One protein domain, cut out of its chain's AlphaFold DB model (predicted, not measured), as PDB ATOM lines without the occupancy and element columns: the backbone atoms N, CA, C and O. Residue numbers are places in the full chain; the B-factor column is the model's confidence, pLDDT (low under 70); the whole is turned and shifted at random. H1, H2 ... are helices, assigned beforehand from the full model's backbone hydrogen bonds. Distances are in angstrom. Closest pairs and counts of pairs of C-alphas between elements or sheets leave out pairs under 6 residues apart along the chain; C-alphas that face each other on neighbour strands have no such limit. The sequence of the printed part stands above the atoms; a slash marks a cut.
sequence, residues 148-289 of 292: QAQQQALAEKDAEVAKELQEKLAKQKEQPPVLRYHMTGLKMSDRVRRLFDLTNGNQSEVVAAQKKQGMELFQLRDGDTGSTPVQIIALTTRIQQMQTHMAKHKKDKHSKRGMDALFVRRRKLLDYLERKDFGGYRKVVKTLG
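What this domain is: This is residues 148 to 289 of the 292 residues of the protein "Hypothetical protein" of Amphora coffeiformis (UniProt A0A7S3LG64). H3, H4 and H5 zigzag side by side, H6 folds back from H5, long H1 crosses steeply past the end of H3, and small H2 sits far off. Residues 148 to 156 of H1 stick out. The printed part has 142 residues, with six named helices, H1 to H6 in order along the chain, and no named strand; 105 of the 142 are in the helices, the class is all helix, and the whole is loose, with a radius of gyration of the C-alphas of 18.3 A and spans of 59 by 42 by 25 A.

Where its parts are: H1, residues 148 to 174, 39.0 A, begins at C-alpha (73.486, -21.448, -6.146). H2 is 190 to 195, H3 203 to 218, H4 228 to 248, 30.8 A, H5 253 to 276, 35.0 A, and H6 278 to 288, ending at C-alpha (54.167, -33.870, -18.604).

How they stand to each other: H1 touches H3 with residues 165 to 172 alone, closest C-alphas Lys 168 and Leu 217, 6.4 A. H3 and H4 form a hairpin, tilt 30 degrees. H4, H5 and H6 form an up and down bundle, each running against the one before. H2 touches no helix. Every O i to N i+4 pair is within hydrogen-bond range in H1 and H6, 1 of 2 in H2, 10 of 12 in H3, 16 of 17 in H4, 19 of 20 in H5.

The domain as a whole: The printed part has no cut. The link H1 to H2 is long; residues 175 to 180 and 182 to 184 are under pLDDT 70.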
ATOM      1  N   GLN A 148      74.213 -20.756  -7.206       86.31
ATOM      2  CA  GLN A 148      73.486 -21.448  -6.146       86.31
ATOM      3  C   GLN A 148      72.218 -20.694  -5.733       86.31
ATOM      4  O   GLN A 148      71.143 -21.290  -5.729       86.31
ATOM      5  N   ALA A 149      72.309 -19.387  -5.488       86.00
ATOM      6  CA  ALA A 149      71.153 -18.550  -5.178       86.00
ATOM      7  C   ALA A 149      70.141 -18.514  -6.341       86.00
ATOM      8  O   ALA A 149      68.935 -18.612  -6.123       86.00
ATOM      9  N   GLN A 150      70.609 -18.486  -7.596       84.19
ATOM     10  CA  GLN A 150      69.730 -18.599  -8.769       84.19
ATOM     11  C   GLN A 150      69.006 -19.951  -8.820       84.19
ATOM     12  O   GLN A 150      67.815 -20.000  -9.127       84.19
ATOM     13  N   GLN A 151      69.704 -21.050  -8.526       87.12
ATOM     14  CA  GLN A 151      69.115 -22.392  -8.495       87.12
ATOM     15  C   GLN A 151      68.085 -22.541  -7.374       87.12
ATOM     16  O   GLN A 151      67.032 -23.132  -7.608       87.12
ATOM     17  N   GLN A 152      68.365 -21.985  -6.195       89.38
ATOM     18  CA  GLN A 152      67.446 -21.977  -5.056       89.38
ATOM     19  C   GLN A 152      66.167 -21.205  -5.390       89.38
ATOM     20  O   GLN A 152      65.089 -21.793  -5.359       89.38
ATOM     21  N   ALA A 153      66.287 -19.961  -5.864       87.25
ATOM     22  CA  ALA A 153      65.135 -19.154  -6.276       87.25
ATOM     23  C   ALA A 153      64.308 -19.829  -7.388       87.25
ATOM     24  O   ALA A 153      63.083 -19.718  -7.458       87.25
ATOM     25  N   LEU A 154      64.977 -20.544  -8.294       87.44
ATOM     26  CA  LEU A 154      64.325 -21.281  -9.366       87.44
ATOM     27  C   LEU A 154      63.570 -22.518  -8.843       87.44
ATOM     28  O   LEU A 154      62.480 -22.809  -9.343       87.44
ATOM     29  N   ALA A 155      64.137 -23.223  -7.862       88.62
ATOM     30  CA  ALA A 155      63.535 -24.378  -7.200       88.62
ATOM     31  C   ALA A 155      62.352 -23.985  -6.303       88.62
ATOM     32  O   ALA A 155      61.353 -24.700  -6.272       88.62
ATOM     33  N   GLU A 156      62.420 -22.831  -5.638       90.12
ATOM     34  CA  GLU A 156      61.312 -22.265  -4.859       90.12
ATOM     35  C   GLU A 156      60.086 -22.023  -5.745       90.12
ATOM     36  O   GLU A 156      59.015 -22.571  -5.479       90.12
ATOM     37  N   LYS A 157      60.270 -21.337  -6.884       88.56
ATOM     38  CA  LYS A 157      59.201 -21.131  -7.880       88.56
ATOM     39  C   LYS A 157      58.607 -22.444  -8.380       88.56
ATOM     40  O   LYS A 157      57.415 -22.541  -8.649       88.56
ATOM     41  N   ASP A 158      59.436 -23.469  -8.538       89.00
ATOM     42  CA  ASP A 158      58.961 -24.785  -8.955       89.00
ATOM     43  C   ASP A 158      58.140 -25.492  -7.887       89.00
ATOM     44  O   ASP A 158      57.155 -26.152  -8.216       89.00
ATOM     45  N   ALA A 159      58.548 -25.364  -6.626       90.75
ATOM     46  CA  ALA A 159      57.834 -25.924  -5.492       90.75
ATOM     47  C   ALA A 159      56.469 -25.247  -5.316       90.75
ATOM     48  O   ALA A 159      55.477 -25.937  -5.092       90.75
ATOM     49  N   GLU A 160      56.391 -23.925  -5.479       90.44
ATOM     50  CA  GLU A 160      55.126 -23.175  -5.474       90.44
ATOM     51  C   GLU A 160      54.176 -23.661  -6.571       90.44
ATOM     52  O   GLU A 160      53.021 -23.991  -6.304       90.44
ATOM     53  N   VAL A 161      54.678 -23.794  -7.800       89.19
ATOM     54  CA  VAL A 161      53.896 -24.325  -8.925       89.19
ATOM     55  C   VAL A 161      53.430 -25.755  -8.669       89.19
ATOM     56  O   VAL A 161      52.305 -26.112  -9.023       89.19
ATOM     57  N   ALA A 162      54.283 -26.591  -8.077       89.06
ATOM     58  CA  ALA A 162      53.928 -27.963  -7.745       89.06
ATOM     59  C   ALA A 162      52.809 -28.015  -6.697       89.06
ATOM     60  O   ALA A 162      51.888 -28.817  -6.851       89.06
ATOM     61  N   LYS A 163      52.848 -27.139  -5.684       91.44
ATOM     62  CA  LYS A 163      51.776 -26.998  -4.687       91.44
ATOM     63  C   LYS A 163      50.462 -26.557  -5.339       91.44
ATOM     64  O   LYS A 163      49.455 -27.234  -5.165       91.44
ATOM     65  N   GLU A 164      50.490 -25.518  -6.179       90.00
ATOM     66  CA  GLU A 164      49.312 -25.039  -6.929       90.00
ATOM     67  C   GLU A 164      48.671 -26.173  -7.751       90.00
ATOM     68  O   GLU A 164      47.453 -26.361  -7.768       90.00
ATOM     69  N   LEU A 165      49.499 -26.974  -8.425       88.12
ATOM     70  CA  LEU A 165      49.026 -28.110  -9.206       88.12
ATOM     71  C   LEU A 165      48.455 -29.229  -8.326       88.12
ATOM     72  O   LEU A 165      47.444 -29.825  -8.689       88.12
ATOM     73  N   GLN A 166      49.082 -29.525  -7.184       88.88
ATOM     74  CA  GLN A 166      48.581 -30.515  -6.226       88.88
ATOM     75  C   GLN A 166      47.208 -30.121  -5.681       88.88
ATOM     76  O   GLN A 166      46.320 -30.969  -5.616       88.88
ATOM     77  N   GLU A 167      47.002 -28.843  -5.370       91.06
ATOM     78  CA  GLU A 167      45.701 -28.316  -4.955       91.06
ATOM     79  C   GLU A 167      44.648 -28.464  -6.062       91.06
ATOM     80  O   GLU A 167      43.527 -28.902  -5.799       91.06
ATOM     81  N   LYS A 168      44.999 -28.167  -7.322       88.31
ATOM     82  CA  LYS A 168      44.100 -28.382  -8.473       88.31
ATOM     83  C   LYS A 168      43.744 -29.858  -8.658       88.31
ATOM     84  O   LYS A 168      42.582 -30.186  -8.890       88.31
ATOM     85  N   LEU A 169      44.720 -30.751  -8.510       87.94
ATOM     86  CA  LEU A 169      44.503 -32.198  -8.572       87.94
ATOM     87  C   LEU A 169      43.632 -32.701  -7.413       87.94
ATOM     88  O   LEU A 169      42.820 -33.598  -7.619       87.94
ATOM     89  N   ALA A 170      43.777 -32.139  -6.210       88.56
ATOM     90  CA  ALA A 170      42.926 -32.469  -5.068       88.56
ATOM     91  C   ALA A 170      41.465 -32.077  -5.338       88.56
ATOM     92  O   ALA A 170      40.584 -32.929  -5.244       88.56
ATOM     93  N   LYS A 171      41.228 -30.849  -5.821       85.88
ATOM     94  CA  LYS A 171      39.891 -30.374  -6.228       85.88
ATOM     95  C   LYS A 171      39.256 -31.256  -7.305       85.88
ATOM     96  O   LYS A 171      38.055 -31.496  -7.271       85.88
ATOM     97  N   GLN A 172      40.049 -31.775  -8.245       79.44
ATOM     98  CA  GLN A 172      39.553 -32.711  -9.261       79.44
ATOM     99  C   GLN A 172      39.181 -34.089  -8.700       79.44
ATOM    100  O   GLN A 172      38.254 -34.710  -9.208       79.44
ATOM    101  N   LYS A 173      39.880 -34.589  -7.673       78.06
ATOM    102  CA  LYS A 173      39.558 -35.882  -7.039       78.06
ATOM    103  C   LYS A 173      38.280 -35.835  -6.209       78.06
ATOM    104  O   LYS A 173      37.600 -36.849  -6.093       78.06
ATOM    105  N   GLU A 174      37.982 -34.683  -5.621       76.19
ATOM    106  CA  GLU A 174      36.763 -34.463  -4.840       76.19
ATOM    107  C   GLU A 174      35.510 -34.402  -5.723       76.19
ATOM    108  O   GLU A 174      34.401 -34.665  -5.255       76.19
ATOM    109  N   GLN A 175      35.670 -34.107  -7.017       68.94
ATOM    110  CA  GLN A 175      34.562 -34.140  -7.962       68.94
ATOM    111  C   GLN A 175      34.119 -35.590  -8.210       68.94
ATOM    112  O   GLN A 175      34.955 -36.471  -8.434       68.94
ATOM    113  N   PRO A 176      32.799 -35.868  -8.197       66.25
ATOM    114  CA  PRO A 176      32.296 -37.204  -8.477       66.25
ATOM    115  C   PRO A 176      32.782 -37.671  -9.858       66.25
ATOM    116  O   PRO A 176      32.898 -36.848 -10.772       66.25
ATOM    117  N   PRO A 177      33.048 -38.981 -10.039       65.56
ATOM    118  CA  PRO A 177      33.520 -39.502 -11.313       65.56
ATOM    119  C   PRO A 177      32.563 -39.065 -12.419       65.56
ATOM    120  O   PRO A 177      31.345 -39.188 -12.275       65.56
ATOM    121  N   VAL A 178      33.124 -38.518 -13.500       66.50
ATOM    122  CA  VAL A 178      32.343 -37.999 -14.622       66.50
ATOM    123  C   VAL A 178      31.511 -39.144 -15.190       66.50
ATOM    124  O   VAL A 178      32.036 -40.035 -15.854       66.50
ATOM    125  N   LEU A 179      30.210 -39.125 -14.907       68.31
ATOM    126  CA  LEU A 179      29.267 -40.050 -15.510       68.31
ATOM    127  C   LEU A 179      29.157 -39.743 -17.000       68.31
ATOM    128  O   LEU A 179      29.211 -38.584 -17.440       68.31
ATOM    129  N   ARG A 180      28.948 -40.797 -17.779       69.06
ATOM    130  CA  ARG A 180      28.600 -40.687 -19.188       69.06
ATOM    131  C   ARG A 180      27.357 -39.789 -19.307       69.06
ATOM    132  O   ARG A 180      26.387 -39.972 -18.576       69.06
ATOM    133  N   TYR A 181      27.412 -38.795 -20.196       70.19
ATOM    134  CA  TYR A 181      26.338 -37.814 -20.442       70.19
ATOM    135  C   TYR A 181      26.029 -36.794 -19.325       70.19
ATOM    136  O   TYR A 181      24.949 -36.215 -19.335       70.19
ATOM    137  N   HIS A 182      26.960 -36.499 -18.406       66.62
ATOM    138  CA  HIS A 182      26.825 -35.371 -17.459       66.62
ATOM    139  C   HIS A 182      25.547 -35.408 -16.589       66.62
ATOM    140  O   HIS A 182      24.964 -34.372 -16.285       66.62
ATOM    141  N   MET A 183      25.113 -36.590 -16.139       68.12
ATOM    142  CA  MET A 183      23.918 -36.741 -15.284       68.12
ATOM    143  C   MET A 183      24.181 -36.437 -13.794       68.12
ATOM    144  O   MET A 183      23.575 -37.026 -12.897       68.12
ATOM    145  N   THR A 184      25.121 -35.535 -13.508       65.25
ATOM    146  CA  THR A 184      25.557 -35.176 -12.154       65.25
ATOM    147  C   THR A 184      24.459 -34.379 -11.449       65.25
ATOM    148  O   THR A 184      24.340 -33.177 -11.654       65.25
ATOM    149  N   GLY A 185      23.626 -35.052 -10.651       70.50
ATOM    150  CA  GLY A 185      22.552 -34.412  -9.878       70.50
ATOM    151  C   GLY A 185      21.250 -35.207  -9.805       70.50
ATOM    152  O   GLY A 185      20.406 -34.913  -8.962       70.50
ATOM    153  N   LEU A 186      21.089 -36.247 -10.629       75.75
ATOM    154  CA  LEU A 186      19.944 -37.152 -10.525       75.75
ATOM    155  C   LEU A 186      20.220 -38.262  -9.504       75.75
ATOM    156  O   LEU A 186      21.221 -38.975  -9.594       75.75
ATOM    157  N   LYS A 187      19.305 -38.443  -8.547       81.50
ATOM    158  CA  LYS A 187      19.308 -39.607  -7.650       81.50
ATOM    159  C   LYS A 187      18.843 -40.829  -8.448       81.50
ATOM    160  O   LYS A 187      17.660 -40.968  -8.737       81.50
ATOM    161  N   MET A 188      19.785 -41.682  -8.834       83.94
ATOM    162  CA  MET A 188      19.537 -42.934  -9.554       83.94
ATOM    163  C   MET A 188      19.874 -44.129  -8.663       83.94
ATOM    164  O   MET A 188      20.700 -44.012  -7.759       83.94
ATOM    165  N   SER A 189      19.266 -45.287  -8.934       89.62
ATOM    166  CA  SER A 189      19.674 -46.536  -8.284       89.62
ATOM    167  C   SER A 189      21.089 -46.937  -8.715       89.62
ATOM    168  O   SER A 189      21.514 -46.642  -9.835       89.62
ATOM    169  N   ASP A 190      21.808 -47.678  -7.868       86.75
ATOM    170  CA  ASP A 190      23.184 -48.111  -8.158       86.75
ATOM    171  C   ASP A 190      23.297 -48.930  -9.451       86.75
ATOM    172  O   ASP A 190      24.300 -48.862 -10.160       86.75
ATOM    173  N   ARG A 191      22.249 -49.687  -9.806       87.62
ATOM    174  CA  ARG A 191      22.203 -50.441 -11.068       87.62
ATOM    175  C   ARG A 191      22.183 -49.505 -12.278       87.62
ATOM    176  O   ARG A 191      22.886 -49.767 -13.247       87.62
ATOM    177  N   VAL A 192      21.404 -48.426 -12.210       86.12
ATOM    178  CA  VAL A 192      21.346 -47.411 -13.270       86.12
ATOM    179  C   VAL A 192      22.647 -46.611 -13.310       86.12
ATOM    180  O   VAL A 192      23.168 -46.368 -14.393       86.12
ATOM    181  N   ARG A 193      23.237 -46.297 -12.150       83.81
ATOM    182  CA  ARG A 193      24.543 -45.627 -12.066       83.81
ATOM    183  C   ARG A 193      25.627 -46.387 -12.836       83.81
ATOM    184  O   ARG A 193      26.305 -45.786 -13.661       83.81
ATOM    185  N   ARG A 194      25.692 -47.714 -12.673       84.62
ATOM    186  CA  ARG A 194      26.646 -48.578 -13.396       84.62
ATOM    187  C   ARG A 194      26.524 -48.511 -14.915       84.62
ATOM    188  O   ARG A 194      27.531 -48.633 -15.605       84.62
ATOM    189  N   LEU A 195      25.327 -48.302 -15.462       85.44
ATOM    190  CA  LEU A 195      25.148 -48.164 -16.917       85.44
ATOM    191  C   LEU A 195      25.836 -46.905 -17.467       85.44
ATOM    192  O   LEU A 195      26.257 -46.888 -18.623       85.44
ATOM    193  N   PHE A 196      25.973 -45.872 -16.634       83.56
ATOM    194  CA  PHE A 196      26.596 -44.599 -16.980       83.56
ATOM    195  C   PHE A 196      28.047 -44.473 -16.492       83.56
ATOM    196  O   PHE A 196      28.665 -43.425 -16.693       83.56
ATOM    197  N   ASP A 197      28.617 -45.521 -15.894       80.56
ATOM    198  CA  ASP A 197      30.018 -45.524 -15.483       80.56
ATOM    199  C   ASP A 197      30.945 -45.575 -16.709       80.56
ATOM    200  O   ASP A 197      30.743 -46.349 -17.649       80.56
ATOM    201  N   LEU A 198      32.023 -44.781 -16.682       83.44
ATOM    202  CA  LEU A 198      33.038 -44.750 -17.746       83.44
ATOM    203  C   LEU A 198      33.735 -46.101 -17.964       83.44
ATOM    204  O   LEU A 198      34.290 -46.325 -19.037       83.44
ATOM    205  N   THR A 199      33.688 -47.009 -16.986       84.50
ATOM    206  CA  THR A 199      34.209 -48.380 -17.116       84.50
ATOM    207  C   THR A 199      33.501 -49.168 -18.215       84.50
ATOM    208  O   THR A 199      34.117 -50.018 -18.847       84.50
ATOM    209  N   ASN A 200      32.225 -48.859 -18.457       85.00
ATOM    210  CA  ASN A 200      31.383 -49.508 -19.461       85.00
ATOM    211  C   ASN A 200      31.289 -48.679 -20.759       85.00
ATOM    212  O   ASN A 200      30.540 -49.025 -21.673       85.00
ATOM    213  N   GLY A 201      32.013 -47.557 -20.828       84.88
ATOM    214  CA  GLY A 201      32.015 -46.635 -21.959       84.88
ATOM    215  C   GLY A 201      32.925 -47.072 -23.106       84.88
ATOM    216  O   GLY A 201      33.764 -47.965 -22.984       84.88
ATOM    217  N   ASN A 202      32.783 -46.394 -24.246       91.06
ATOM    218  CA  ASN A 202      33.704 -46.576 -25.371       91.06
ATOM    219  C   ASN A 202      35.063 -45.920 -25.054       91.06
ATOM    220  O   ASN A 202      35.139 -44.916 -24.344       91.06
ATOM    221  N   GLN A 203      36.147 -46.410 -25.660       90.12
ATOM    222  CA  GLN A 203      37.485 -45.828 -25.524       90.12
ATOM    223  C   GLN A 203      37.515 -44.333 -25.884       90.12
ATOM    224  O   GLN A 203      38.269 -43.568 -25.284       90.12
ATOM    225  N   SER A 204      36.700 -43.896 -26.849       89.81
ATOM    226  CA  SER A 204      36.579 -42.480 -27.224       89.81
ATOM    227  C   SER A 204      36.047 -41.602 -26.087       89.81
ATOM    228  O   SER A 204      36.482 -40.460 -25.949       89.81
ATOM    229  N   GLU A 205      35.154 -42.130 -25.252       89.25
ATOM    230  CA  GLU A 205      34.566 -41.421 -24.114       89.25
ATOM    231  C   GLU A 205      35.561 -41.327 -22.959       89.25
ATOM    232  O   GLU A 205      35.739 -40.249 -22.394       89.25
ATOM    233  N   VAL A 206      36.285 -42.416 -22.682       88.88
ATOM    234  CA  VAL A 206      37.378 -42.430 -21.696       88.88
ATOM    235  C   VAL A 206      38.440 -41.392 -22.063       88.88
ATOM    236  O   VAL A 206      38.848 -40.587 -21.226       88.88
ATOM    237  N   VAL A 207      38.844 -41.348 -23.334       91.38
ATOM    238  CA  VAL A 207      39.819 -40.365 -23.833       91.38
ATOM    239  C   VAL A 207      39.270 -38.942 -23.754       91.38
ATOM    240  O   VAL A 207      40.010 -38.022 -23.407       91.38
ATOM    241  N   ALA A 208      37.985 -38.733 -24.054       90.31
ATOM    242  CA  ALA A 208      37.356 -37.421 -23.931       90.31
ATOM    243  C   ALA A 208      37.328 -36.938 -22.473       90.31
ATOM    244  O   ALA A 208      37.629 -35.771 -22.224       90.31
ATOM    245  N   ALA A 209      37.028 -37.823 -21.519       89.19
ATOM    246  CA  ALA A 209      37.053 -37.517 -20.091       89.19
ATOM    247  C   ALA A 209      38.471 -37.167 -19.610       89.19
ATOM    248  O   ALA A 209      38.672 -36.100 -19.035       89.19
ATOM    249  N   GLN A 210      39.471 -37.994 -19.941       89.69
ATOM    250  CA  GLN A 210      40.882 -37.736 -19.609       89.69
ATOM    251  C   GLN A 210      41.386 -36.420 -20.209       89.69
ATOM    252  O   GLN A 210      42.092 -35.652 -19.554       89.69
ATOM    253  N   LYS A 211      41.003 -36.134 -21.459       91.94
ATOM    254  CA  LYS A 211      41.332 -34.875 -22.129       91.94
ATOM    255  C   LYS A 211      40.729 -33.685 -21.380       91.94
ATOM    256  O   LYS A 211      41.451 -32.723 -21.145       91.94
ATOM    257  N   LYS A 212      39.443 -33.739 -21.010       90.69
ATOM    258  CA  LYS A 212      38.765 -32.661 -20.264       90.69
ATOM    259  C   LYS A 212      39.443 -32.402 -18.915       90.69
ATOM    260  O   LYS A 212      39.859 -31.274 -18.673       90.69
ATOM    261  N   GLN A 213      39.678 -33.454 -18.126       89.31
ATOM    262  CA  GLN A 213      40.382 -33.364 -16.839       89.31
ATOM    263  C   GLN A 213      41.767 -32.720 -16.987       89.31
ATOM    264  O   GLN A 213      42.128 -31.823 -16.232       89.31
ATOM    265  N   GLY A 214      42.538 -33.128 -17.999       90.81
ATOM    266  CA  GLY A 214      43.840 -32.522 -18.269       90.81
ATOM    267  C   GLY A 214      43.747 -31.044 -18.663       90.81
ATOM    268  O   GLY A 214      44.584 -30.250 -18.246       90.81
ATOM    269  N   MET A 215      42.751 -30.658 -19.463       92.38
ATOM    270  CA  MET A 215      42.570 -29.269 -19.905       92.38
ATOM    271  C   MET A 215      42.217 -28.335 -18.740       92.38
ATOM    272  O   MET A 215      42.795 -27.254 -18.641       92.38
ATOM    273  N   GLU A 216      41.348 -28.774 -17.829       90.62
ATOM    274  CA  GLU A 216      40.916 -28.006 -16.651       90.62
ATOM    275  C   GLU A 216      42.074 -27.629 -15.711       90.62
ATOM    276  O   GLU A 216      42.040 -26.580 -15.075       90.62
ATOM    277  N   LEU A 217      43.143 -28.433 -15.654       89.50
ATOM    278  CA  LEU A 217      44.316 -28.134 -14.820       89.50
ATOM    279  C   LEU A 217      45.119 -26.920 -15.315       89.50
ATOM    280  O   LEU A 217      45.745 -26.214 -14.516       89.50
ATOM    281  N   PHE A 218      45.118 -26.685 -16.629       90.81
ATOM    282  CA  PHE A 218      45.969 -25.691 -17.294       90.81
ATOM    283  C   PHE A 218      45.188 -24.543 -17.939       90.81
ATOM    284  O   PHE A 218      45.810 -23.655 -18.529       90.81
ATOM    285  N   GLN A 219      43.857 -24.548 -17.845       91.62
ATOM    286  CA  GLN A 219      43.022 -23.469 -18.361       91.62
ATOM    287  C   GLN A 219      43.292 -22.164 -17.597       91.62
ATOM    288  O   GLN A 219      43.429 -22.158 -16.374       91.62
ATOM    289  N   LEU A 220      43.389 -21.049 -18.325       88.94
ATOM    290  CA  LEU A 220      43.569 -19.718 -17.723       88.94
ATOM    291  C   LEU A 220      42.238 -19.109 -17.273       88.94
ATOM    292  O   LEU A 220      42.199 -18.269 -16.380       88.94
ATOM    293  N   ARG A 221      41.158 -19.501 -17.948       91.69
ATOM    294  CA  ARG A 221      39.778 -19.089 -17.701       91.69
ATOM    295  C   ARG A 221      38.892 -20.315 -17.828       91.69
ATOM    296  O   ARG A 221      39.256 -21.261 -18.530       91.69
ATOM    297  N   ASP A 222      37.727 -20.274 -17.204       89.25
ATOM    298  CA  ASP A 222      36.756 -21.355 -17.325       89.25
ATOM    299  C   ASP A 222      36.326 -21.515 -18.790       89.25
ATOM    300  O   ASP A 222      35.897 -20.561 -19.440       89.25
ATOM    301  N   GLY A 223      36.504 -22.721 -19.335       88.38
ATOM    302  CA  GLY A 223      36.184 -23.023 -20.733       88.38
ATOM    303  C   GLY A 223      37.257 -22.611 -21.749       88.38
ATOM    304  O   GLY A 223      37.009 -22.664 -22.957       88.38
ATOM    305  N   ASP A 224      38.455 -22.222 -21.308       93.12
ATOM    306  CA  ASP A 224      39.563 -21.947 -22.221       93.12
ATOM    307  C   ASP A 224      40.034 -23.232 -22.921       93.12
ATOM    308  O   ASP A 224      40.537 -24.174 -22.311       93.12
ATOM    309  N   THR A 225      39.885 -23.253 -24.244       92.75
ATOM    310  CA  THR A 225      40.336 -24.342 -25.124       92.75
ATOM    311  C   THR A 225      41.471 -23.916 -26.057       92.75
ATOM    312  O   THR A 225      42.074 -24.757 -26.732       92.75
ATOM    313  N   GLY A 226      41.747 -22.611 -26.119       92.38
ATOM    314  CA  GLY A 226      42.594 -21.988 -27.130       92.38
ATOM    315  C   GLY A 226      44.007 -21.693 -26.649       92.38
ATOM    316  O   GLY A 226      44.901 -21.547 -27.485       92.38
ATOM    317  N   SER A 227      44.248 -21.627 -25.340       94.81
ATOM    318  CA  SER A 227      45.589 -21.361 -24.827       94.81
ATOM    319  C   SER A 227      46.590 -22.452 -25.209       94.81
ATOM    320  O   SER A 227      46.301 -23.648 -25.282       94.81
ATOM    321  N   THR A 228      47.823 -22.022 -25.475       95.75
ATOM    322  CA  THR A 228      48.931 -22.906 -25.845       95.75
ATOM    323  C   THR A 228      49.146 -24.074 -24.867       95.75
ATOM    324  O   THR A 228      49.260 -25.199 -25.361       95.75
ATOM    325  N   PRO A 229      49.175 -23.888 -23.527       94.88
ATOM    326  CA  PRO A 229      49.307 -25.011 -22.593       94.88
ATOM    327  C   PRO A 229      48.158 -26.019 -22.732       94.88
ATOM    328  O   PRO A 229      48.417 -27.211 -22.884       94.88
ATOM    329  N   VAL A 230      46.905 -25.558 -22.798       96.19
ATOM    330  CA  VAL A 230      45.724 -26.424 -22.956       96.19
ATOM    331  C   VAL A 230      45.787 -27.235 -24.256       96.19
ATOM    332  O   VAL A 230      45.538 -28.445 -24.258       96.19
ATOM    333  N   GLN A 231      46.201 -26.614 -25.365       96.56
ATOM    334  CA  GLN A 231      46.396 -27.316 -26.639       96.56
ATOM    335  C   GLN A 231      47.477 -28.408 -26.552       96.56
ATOM    336  O   GLN A 231      47.313 -29.485 -27.134       96.56
ATOM    337  N   ILE A 232      48.576 -28.161 -25.830       96.50
ATOM    338  CA  ILE A 232      49.652 -29.145 -25.624       96.50
ATOM    339  C   ILE A 232      49.137 -30.357 -24.839       96.50
ATOM    340  O   ILE A 232      49.452 -31.495 -25.208       96.50
ATOM    341  N   ILE A 233      48.320 -30.137 -23.804       95.75
ATOM    342  CA  ILE A 233      47.695 -31.219 -23.032       95.75
ATOM    343  C   ILE A 233      46.768 -32.045 -23.921       95.75
ATOM    344  O   ILE A 233      46.928 -33.262 -24.009       95.75
ATOM    345  N   ALA A 234      45.884 -31.391 -24.680       95.75
ATOM    346  CA  ALA A 234      44.973 -32.064 -25.603       95.75
ATOM    347  C   ALA A 234      45.703 -32.936 -26.643       95.75
ATOM    348  O   ALA A 234      45.264 -34.051 -26.946       95.75
ATOM    349  N   LEU A 235      46.824 -32.450 -27.190       96.50
ATOM    350  CA  LEU A 235      47.669 -33.238 -28.093       96.50
ATOM    351  C   LEU A 235      48.345 -34.401 -27.372       96.50
ATOM    352  O   LEU A 235      48.458 -35.482 -27.945       96.50
ATOM    353  N   THR A 236      48.780 -34.200 -26.131       96.62
ATOM    354  CA  THR A 236      49.461 -35.232 -25.344       96.62
ATOM    355  C   THR A 236      48.529 -36.393 -25.011       96.62
ATOM    356  O   THR A 236      48.920 -37.539 -25.230       96.62
ATOM    357  N   THR A 237      47.277 -36.131 -24.624       95.50
ATOM    358  CA  THR A 237      46.270 -37.190 -24.427       95.50
ATOM    359  C   THR A 237      46.044 -37.991 -25.713       95.50
ATOM    360  O   THR A 237      46.022 -39.222 -25.698       95.50
ATOM    361  N   ARG A 238      45.949 -37.310 -26.865       95.50
ATOM    362  CA  ARG A 238      45.794 -37.981 -28.166       95.50
ATOM    363  C   ARG A 238      47.019 -38.820 -28.532       95.50
ATOM    364  O   ARG A 238      46.871 -39.922 -29.048       95.50
ATOM    365  N   ILE A 239      48.221 -38.317 -28.261       96.25
ATOM    366  CA  ILE A 239      49.477 -39.044 -28.475       96.25
ATOM    367  C   ILE A 239      49.513 -40.319 -27.627       96.25
ATOM    368  O   ILE A 239      49.814 -41.376 -28.168       96.25
ATOM    369  N   GLN A 240      49.160 -40.250 -26.342       95.44
ATOM    370  CA  GLN A 240      49.120 -41.422 -25.455       95.44
ATOM    371  C   GLN A 240      48.128 -42.483 -25.963       95.44
ATOM    372  O   GLN A 240      48.449 -43.673 -26.026       95.44
ATOM    373  N   GLN A 241      46.948 -42.058 -26.427       95.00
ATOM    374  CA  GLN A 241      45.988 -42.957 -27.072       95.00
ATOM    375  C   GLN A 241      46.574 -43.607 -28.340       95.00
ATOM    376  O   GLN A 241      46.448 -44.814 -28.536       95.00
ATOM    377  N   MET A 242      47.237 -42.836 -29.204       95.56
ATOM    378  CA  MET A 242      47.861 -43.382 -30.417       95.56
ATOM    379  C   MET A 242      49.017 -44.327 -30.095       95.56
ATOM    380  O   MET A 242      49.137 -45.363 -30.740       95.56
ATOM    381  N   GLN A 243      49.808 -44.045 -29.061       95.81
ATOM    382  CA  GLN A 243      50.872 -44.937 -28.598       95.81
ATOM    383  C   GLN A 243      50.320 -46.304 -28.171       95.81
ATOM    384  O   GLN A 243      50.847 -47.330 -28.601       95.81
ATOM    385  N   THR A 244      49.229 -46.339 -27.396       95.12
ATOM    386  CA  THR A 244      48.591 -47.611 -27.001       95.12
ATOM    387  C   THR A 244      48.012 -48.373 -28.198       95.12
ATOM    388  O   THR A 244      48.151 -49.595 -28.272       95.12
ATOM    389  N   HIS A 245      47.429 -47.674 -29.177       94.94
ATOM    390  CA  HIS A 245      46.955 -48.283 -30.422       94.94
ATOM    391  C   HIS A 245      48.114 -48.845 -31.272       94.94
ATOM    392  O   HIS A 245      48.050 -49.989 -31.717       94.94
ATOM    393  N   MET A 246      49.213 -48.098 -31.426       96.25
ATOM    394  CA  MET A 246      50.413 -48.523 -32.167       96.25
ATOM    395  C   MET A 246      51.137 -49.702 -31.514       96.25
ATOM    396  O   MET A 246      51.687 -50.548 -32.221       96.25
ATOM    397  N   ALA A 247      51.110 -49.799 -30.181       96.38
ATOM    398  CA  ALA A 247      51.663 -50.947 -29.467       96.38
ATOM    399  C   ALA A 247      50.964 -52.260 -29.869       96.38
ATOM    400  O   ALA A 247      51.631 -53.284 -30.033       96.38
ATOM    401  N   LYS A 248      49.642 -52.206 -30.092       96.62
ATOM    402  CA  LYS A 248      48.829 -53.336 -30.569       96.62
ATOM    403  C   LYS A 248      48.952 -53.539 -32.086       96.62
ATOM    404  O   LYS A 248      49.111 -54.666 -32.544       96.62
ATOM    405  N   HIS A 249      48.938 -52.459 -32.869       96.88
ATOM    406  CA  HIS A 249      48.896 -52.494 -34.337       96.88
ATOM    407  C   HIS A 249      50.179 -51.947 -34.975       96.88
ATOM    408  O   HIS A 249      50.195 -50.905 -35.623       96.88
ATOM    409  N   LYS A 250      51.275 -52.702 -34.855       95.81
ATOM    410  CA  LYS A 250      52.610 -52.279 -35.326       95.81
ATOM    411  C   LYS A 250      52.719 -52.058 -36.845       95.81
ATOM    412  O   LYS A 250      53.638 -51.378 -37.298       95.81
ATOM    413  N   LYS A 251      51.824 -52.658 -37.641       97.31
ATOM    414  CA  LYS A 251      51.849 -52.603 -39.117       97.31
ATOM    415  C   LYS A 251      51.068 -51.421 -39.707       97.31
ATOM    416  O   LYS A 251      51.187 -51.179 -40.907       97.31
ATOM    417  N   ASP A 252      50.307 -50.679 -38.903       97.75
ATOM    418  CA  ASP A 252      49.536 -49.534 -39.394       97.75
ATOM    419  C   ASP A 252      50.436 -48.301 -39.592       97.75
ATOM    420  O   ASP A 252      50.758 -47.546 -38.670       97.75
ATOM    421  N   LYS A 253      50.856 -48.100 -40.843       96.62
ATOM    422  CA  LYS A 253      51.719 -46.982 -41.244       96.62
ATOM    423  C   LYS A 253      50.959 -45.657 -41.349       96.62
ATOM    424  O   LYS A 253      51.587 -44.607 -41.209       96.62
ATOM    425  N   HIS A 254      49.651 -45.677 -41.602       96.69
ATOM    426  CA  HIS A 254      48.859 -44.455 -41.761       96.69
ATOM    427  C   HIS A 254      48.656 -43.774 -40.411       96.69
ATOM    428  O   HIS A 254      48.960 -42.588 -40.262       96.69
ATOM    429  N   SER A 255      48.254 -44.546 -39.402       95.94
ATOM    430  CA  SER A 255      48.092 -44.040 -38.039       95.94
ATOM    431  C   SER A 255      49.423 -43.608 -37.426       95.94
ATOM    432  O   SER A 255      49.479 -42.567 -36.767       95.94
ATOM    433  N   LYS A 256      50.525 -44.318 -37.716       96.94
ATOM    434  CA  LYS A 256      51.872 -43.895 -37.302       96.94
ATOM    435  C   LYS A 256      52.247 -42.522 -37.869       96.94
ATOM    436  O   LYS A 256      52.657 -41.653 -37.109       96.94
ATOM    437  N   ARG A 257      52.036 -42.288 -39.172       97.06
ATOM    438  CA  ARG A 257      52.271 -40.968 -39.796       97.06
ATOM    439  C   ARG A 257      51.435 -39.870 -39.134       97.06
ATOM    440  O   ARG A 257      51.941 -38.778 -38.889       97.06
ATOM    441  N   GLY A 258      50.173 -40.166 -38.812       97.19
ATOM    442  CA  GLY A 258      49.303 -39.252 -38.068       97.19
ATOM    443  C   GLY A 258      49.839 -38.936 -36.667       97.19
ATOM    444  O   GLY A 258      49.863 -37.775 -36.265       97.19
ATOM    445  N   MET A 259      50.328 -39.946 -35.944       97.31
ATOM    446  CA  MET A 259      50.963 -39.783 -34.634       97.31
ATOM    447  C   MET A 259      52.244 -38.939 -34.715       97.31
ATOM    448  O   MET A 259      52.418 -38.016 -33.918       97.31
ATOM    449  N   ASP A 260      53.095 -39.184 -35.712       97.00
ATOM    450  CA  ASP A 260      54.329 -38.421 -35.941       97.00
ATOM    451  C   ASP A 260      54.029 -36.936 -36.210       97.00
ATOM    452  O   ASP A 260      54.663 -36.043 -35.638       97.00
ATOM    453  N   ALA A 261      52.984 -36.646 -36.992       97.94
ATOM    454  CA  ALA A 261      52.517 -35.278 -37.210       97.94
ATOM    455  C   ALA A 261      52.038 -34.596 -35.912       97.94
ATOM    456  O   ALA A 261      52.286 -33.400 -35.713       97.94
ATOM    457  N   LEU A 262      51.399 -35.337 -34.995       97.25
ATOM    458  CA  LEU A 262      51.005 -34.814 -33.679       97.25
ATOM    459  C   LEU A 262      52.224 -34.475 -32.810       97.25
ATOM    460  O   LEU A 262      52.220 -33.425 -32.165       97.25
ATOM    461  N   PHE A 263      53.282 -35.299 -32.827       96.50
ATOM    462  CA  PHE A 263      54.535 -34.990 -32.122       96.50
ATOM    463  C   PHE A 263      55.162 -33.690 -32.626       96.50
ATOM    464  O   PHE A 263      55.515 -32.825 -31.820       96.50
ATOM    465  N   VAL A 264      55.241 -33.517 -33.948       97.19
ATOM    466  CA  VAL A 264      55.773 -32.292 -34.566       97.19
ATOM    467  C   VAL A 264      54.926 -31.077 -34.189       97.19
ATOM    468  O   VAL A 264      55.472 -30.037 -33.820       97.19
ATOM    469  N   ARG A 265      53.593 -31.193 -34.232       97.56
ATOM    470  CA  ARG A 265      52.693 -30.101 -33.831       97.56
ATOM    471  C   ARG A 265      52.882 -29.722 -32.362       97.56
ATOM    472  O   ARG A 265      52.978 -28.535 -32.059       97.56
ATOM    473  N   ARG A 266      52.989 -30.707 -31.467       97.50
ATOM    474  CA  ARG A 266      53.241 -30.470 -30.037       97.50
ATOM    475  C   ARG A 266      54.583 -29.775 -29.813       97.50
ATOM    476  O   ARG A 266      54.635 -28.816 -29.051       97.50
ATOM    477  N   ARG A 267      55.638 -30.206 -30.513       96.19
ATOM    478  CA  ARG A 267      56.962 -29.570 -30.454       96.19
ATOM    479  C   ARG A 267      56.900 -28.098 -30.862       96.19
ATOM    480  O   ARG A 267      57.365 -27.252 -30.114       96.19
ATOM    481  N   LYS A 268      56.229 -27.778 -31.975       97.00
ATOM    482  CA  LYS A 268      56.045 -26.385 -32.426       97.00
ATOM    483  C   LYS A 268      55.309 -25.515 -31.400       97.00
ATOM    484  O   LYS A 268      55.645 -24.344 -31.248       97.00
ATOM    485  N   LEU A 269      54.310 -26.067 -30.705       96.81
ATOM    486  CA  LEU A 269      53.597 -25.347 -29.643       96.81
ATOM    487  C   LEU A 269      54.476 -25.121 -28.409       96.81
ATOM    488  O   LEU A 269      54.418 -24.042 -27.829       96.81
ATOM    489  N   LEU A 270      55.310 -26.096 -28.040       96.38
ATOM    490  CA  LEU A 270      56.295 -25.938 -26.968       96.38
ATOM    491  C   LEU A 270      57.346 -24.877 -27.322       96.38
ATOM    492  O   LEU A 270      57.583 -23.989 -26.510       96.38
ATOM    493  N   ASP A 271      57.879 -24.891 -28.547       96.19
ATOM    494  CA  ASP A 271      58.828 -23.876 -29.036       96.19
ATOM    495  C   ASP A 271      58.191 -22.467 -29.090       96.19
ATOM    496  O   ASP A 271      58.860 -21.444 -28.942       96.19
ATOM    497  N   TYR A 272      56.882 -22.371 -29.350       96.62
ATOM    498  CA  TYR A 272      56.152 -21.104 -29.261       96.62
ATOM    499  C   TYR A 272      55.979 -20.651 -27.808       96.62
ATOM    500  O   TYR A 272      56.237 -19.486 -27.506       96.62
ATOM    501  N   LEU A 273      55.577 -21.564 -26.918       95.56
ATOM    502  CA  LEU A 273      55.376 -21.267 -25.502       95.56
ATOM    503  C   LEU A 273      56.682 -20.821 -24.842       95.56
ATOM    504  O   LEU A 273      56.677 -19.807 -24.166       95.56
ATOM    505  N   GLU A 274      57.799 -21.495 -25.120       95.25
ATOM    506  CA  GLU A 274      59.129 -21.142 -24.601       95.25
ATOM    507  C   GLU A 274      59.532 -19.703 -24.955       95.25
ATOM    508  O   GLU A 274      60.052 -18.980 -24.109       95.25
ATOM    509  N   ARG A 275      59.255 -19.267 -26.192       96.25
ATOM    510  CA  ARG A 275      59.571 -17.906 -26.657       96.25
ATOM    511  C   ARG A 275      58.663 -16.835 -26.060       96.25
ATOM    512  O   ARG A 275      59.099 -15.699 -25.914       96.25
ATOM    513  N   LYS A 276      57.400 -17.170 -25.785       95.81
ATOM    514  CA  LYS A 276      56.392 -16.217 -25.300       95.81
ATOM    515  C   LYS A 276      56.359 -16.120 -23.775       95.81
ATOM    516  O   LYS A 276      56.267 -15.024 -23.240       95.81
ATOM    517  N   ASP A 277      56.386 -17.262 -23.099       94.19
ATOM    518  CA  ASP A 277      56.320 -17.400 -21.649       94.19
ATOM    519  C   ASP A 277      57.125 -18.628 -21.197       94.19
ATOM    520  O   ASP A 277      56.657 -19.774 -21.191       94.19
ATOM    521  N   PHE A 278      58.361 -18.364 -20.774       91.75
ATOM    522  CA  PHE A 278      59.260 -19.394 -20.268       91.75
ATOM    523  C   PHE A 278      58.745 -20.043 -18.974       91.75
ATOM    524  O   PHE A 278      58.962 -21.238 -18.754       91.75
ATOM    525  N   GLY A 279      58.034 -19.284 -18.132       90.38
ATOM    526  CA  GLY A 279      57.439 -19.793 -16.900       90.38
ATOM    527  C   GLY A 279      56.400 -20.863 -17.213       90.38
ATOM    528  O   GLY A 279      56.540 -22.003 -16.769       90.38
ATOM    529  N   GLY A 280      55.416 -20.527 -18.052       90.81
ATOM    530  CA  GLY A 280      54.381 -21.450 -18.519       90.81
ATOM    531  C   GLY A 280      54.943 -22.685 -19.228       90.81
ATOM    532  O   GLY A 280      54.516 -23.806 -18.936       90.81
ATOM    533  N   TYR A 281      55.947 -22.514 -20.095       93.94
ATOM    534  CA  TYR A 281      56.660 -23.632 -20.727       93.94
ATOM    535  C   TYR A 281      57.229 -24.598 -19.686       93.94
ATOM    536  O   TYR A 281      56.975 -25.804 -19.740       93.94
ATOM    537  N   ARG A 282      57.946 -24.066 -18.693       91.25
ATOM    538  CA  ARG A 282      58.579 -24.863 -17.643       91.25
ATOM    539  C   ARG A 282      57.563 -25.613 -16.788       91.25
ATOM    540  O   ARG A 282      57.807 -26.780 -16.478       91.25
ATOM    541  N   LYS A 283      56.420 -24.990 -16.467       91.38
ATOM    542  CA  LYS A 283      55.305 -25.669 -15.783       91.38
ATOM    543  C   LYS A 283      54.849 -26.880 -16.607       91.38
ATOM    544  O   LYS A 283      54.922 -28.007 -16.127       91.38
ATOM    545  N   VAL A 284      54.474 -26.670 -17.872       93.19
ATOM    546  CA  VAL A 284      53.941 -27.725 -18.757       93.19
ATOM    547  C   VAL A 284      54.926 -28.884 -18.930       93.19
ATOM    548  O   VAL A 284      54.553 -30.049 -18.785       93.19
ATOM    549  N   VAL A 285      56.198 -28.585 -19.196       92.50
ATOM    550  CA  VAL A 285      57.239 -29.601 -19.420       92.50
ATOM    551  C   VAL A 285      57.435 -30.488 -18.194       92.50
ATOM    552  O   VAL A 285      57.477 -31.710 -18.333       92.50
ATOM    553  N   LYS A 286      57.485 -29.893 -16.996       89.69
ATOM    554  CA  LYS A 286      57.622 -30.638 -15.739       89.69
ATOM    555  C   LYS A 286      56.425 -31.525 -15.460       89.69
ATOM    556  O   LYS A 286      56.600 -32.684 -15.107       89.69
ATOM    557  N   THR A 287      55.220 -31.000 -15.663       89.75
ATOM    558  CA  THR A 287      53.991 -31.765 -15.416       89.75
ATOM    559  C   THR A 287      53.822 -32.949 -16.353       89.75
ATOM    560  O   THR A 287      53.315 -33.987 -15.946       89.75
ATOM    561  N   LEU A 288      54.267 -32.813 -17.603       90.44
ATOM    562  CA  LEU A 288      54.167 -33.870 -18.604       90.44
ATOM    563  C   LEU A 288      55.395 -34.791 -18.641       90.44
ATOM    564  O   LEU A 288      55.382 -35.762 -19.395       90.44
ATOM    565  N   GLY A 289      56.456 -34.484 -17.886       90.31
ATOM    566  CA  GLY A 289      57.718 -35.229 -17.920       90.31
ATOM    567  C   GLY A 289      58.394 -35.217 -19.295       90.31
ATOM    568  O   GLY A 289      58.980 -36.216 -19.705       90.31
TER     569      GLY A 289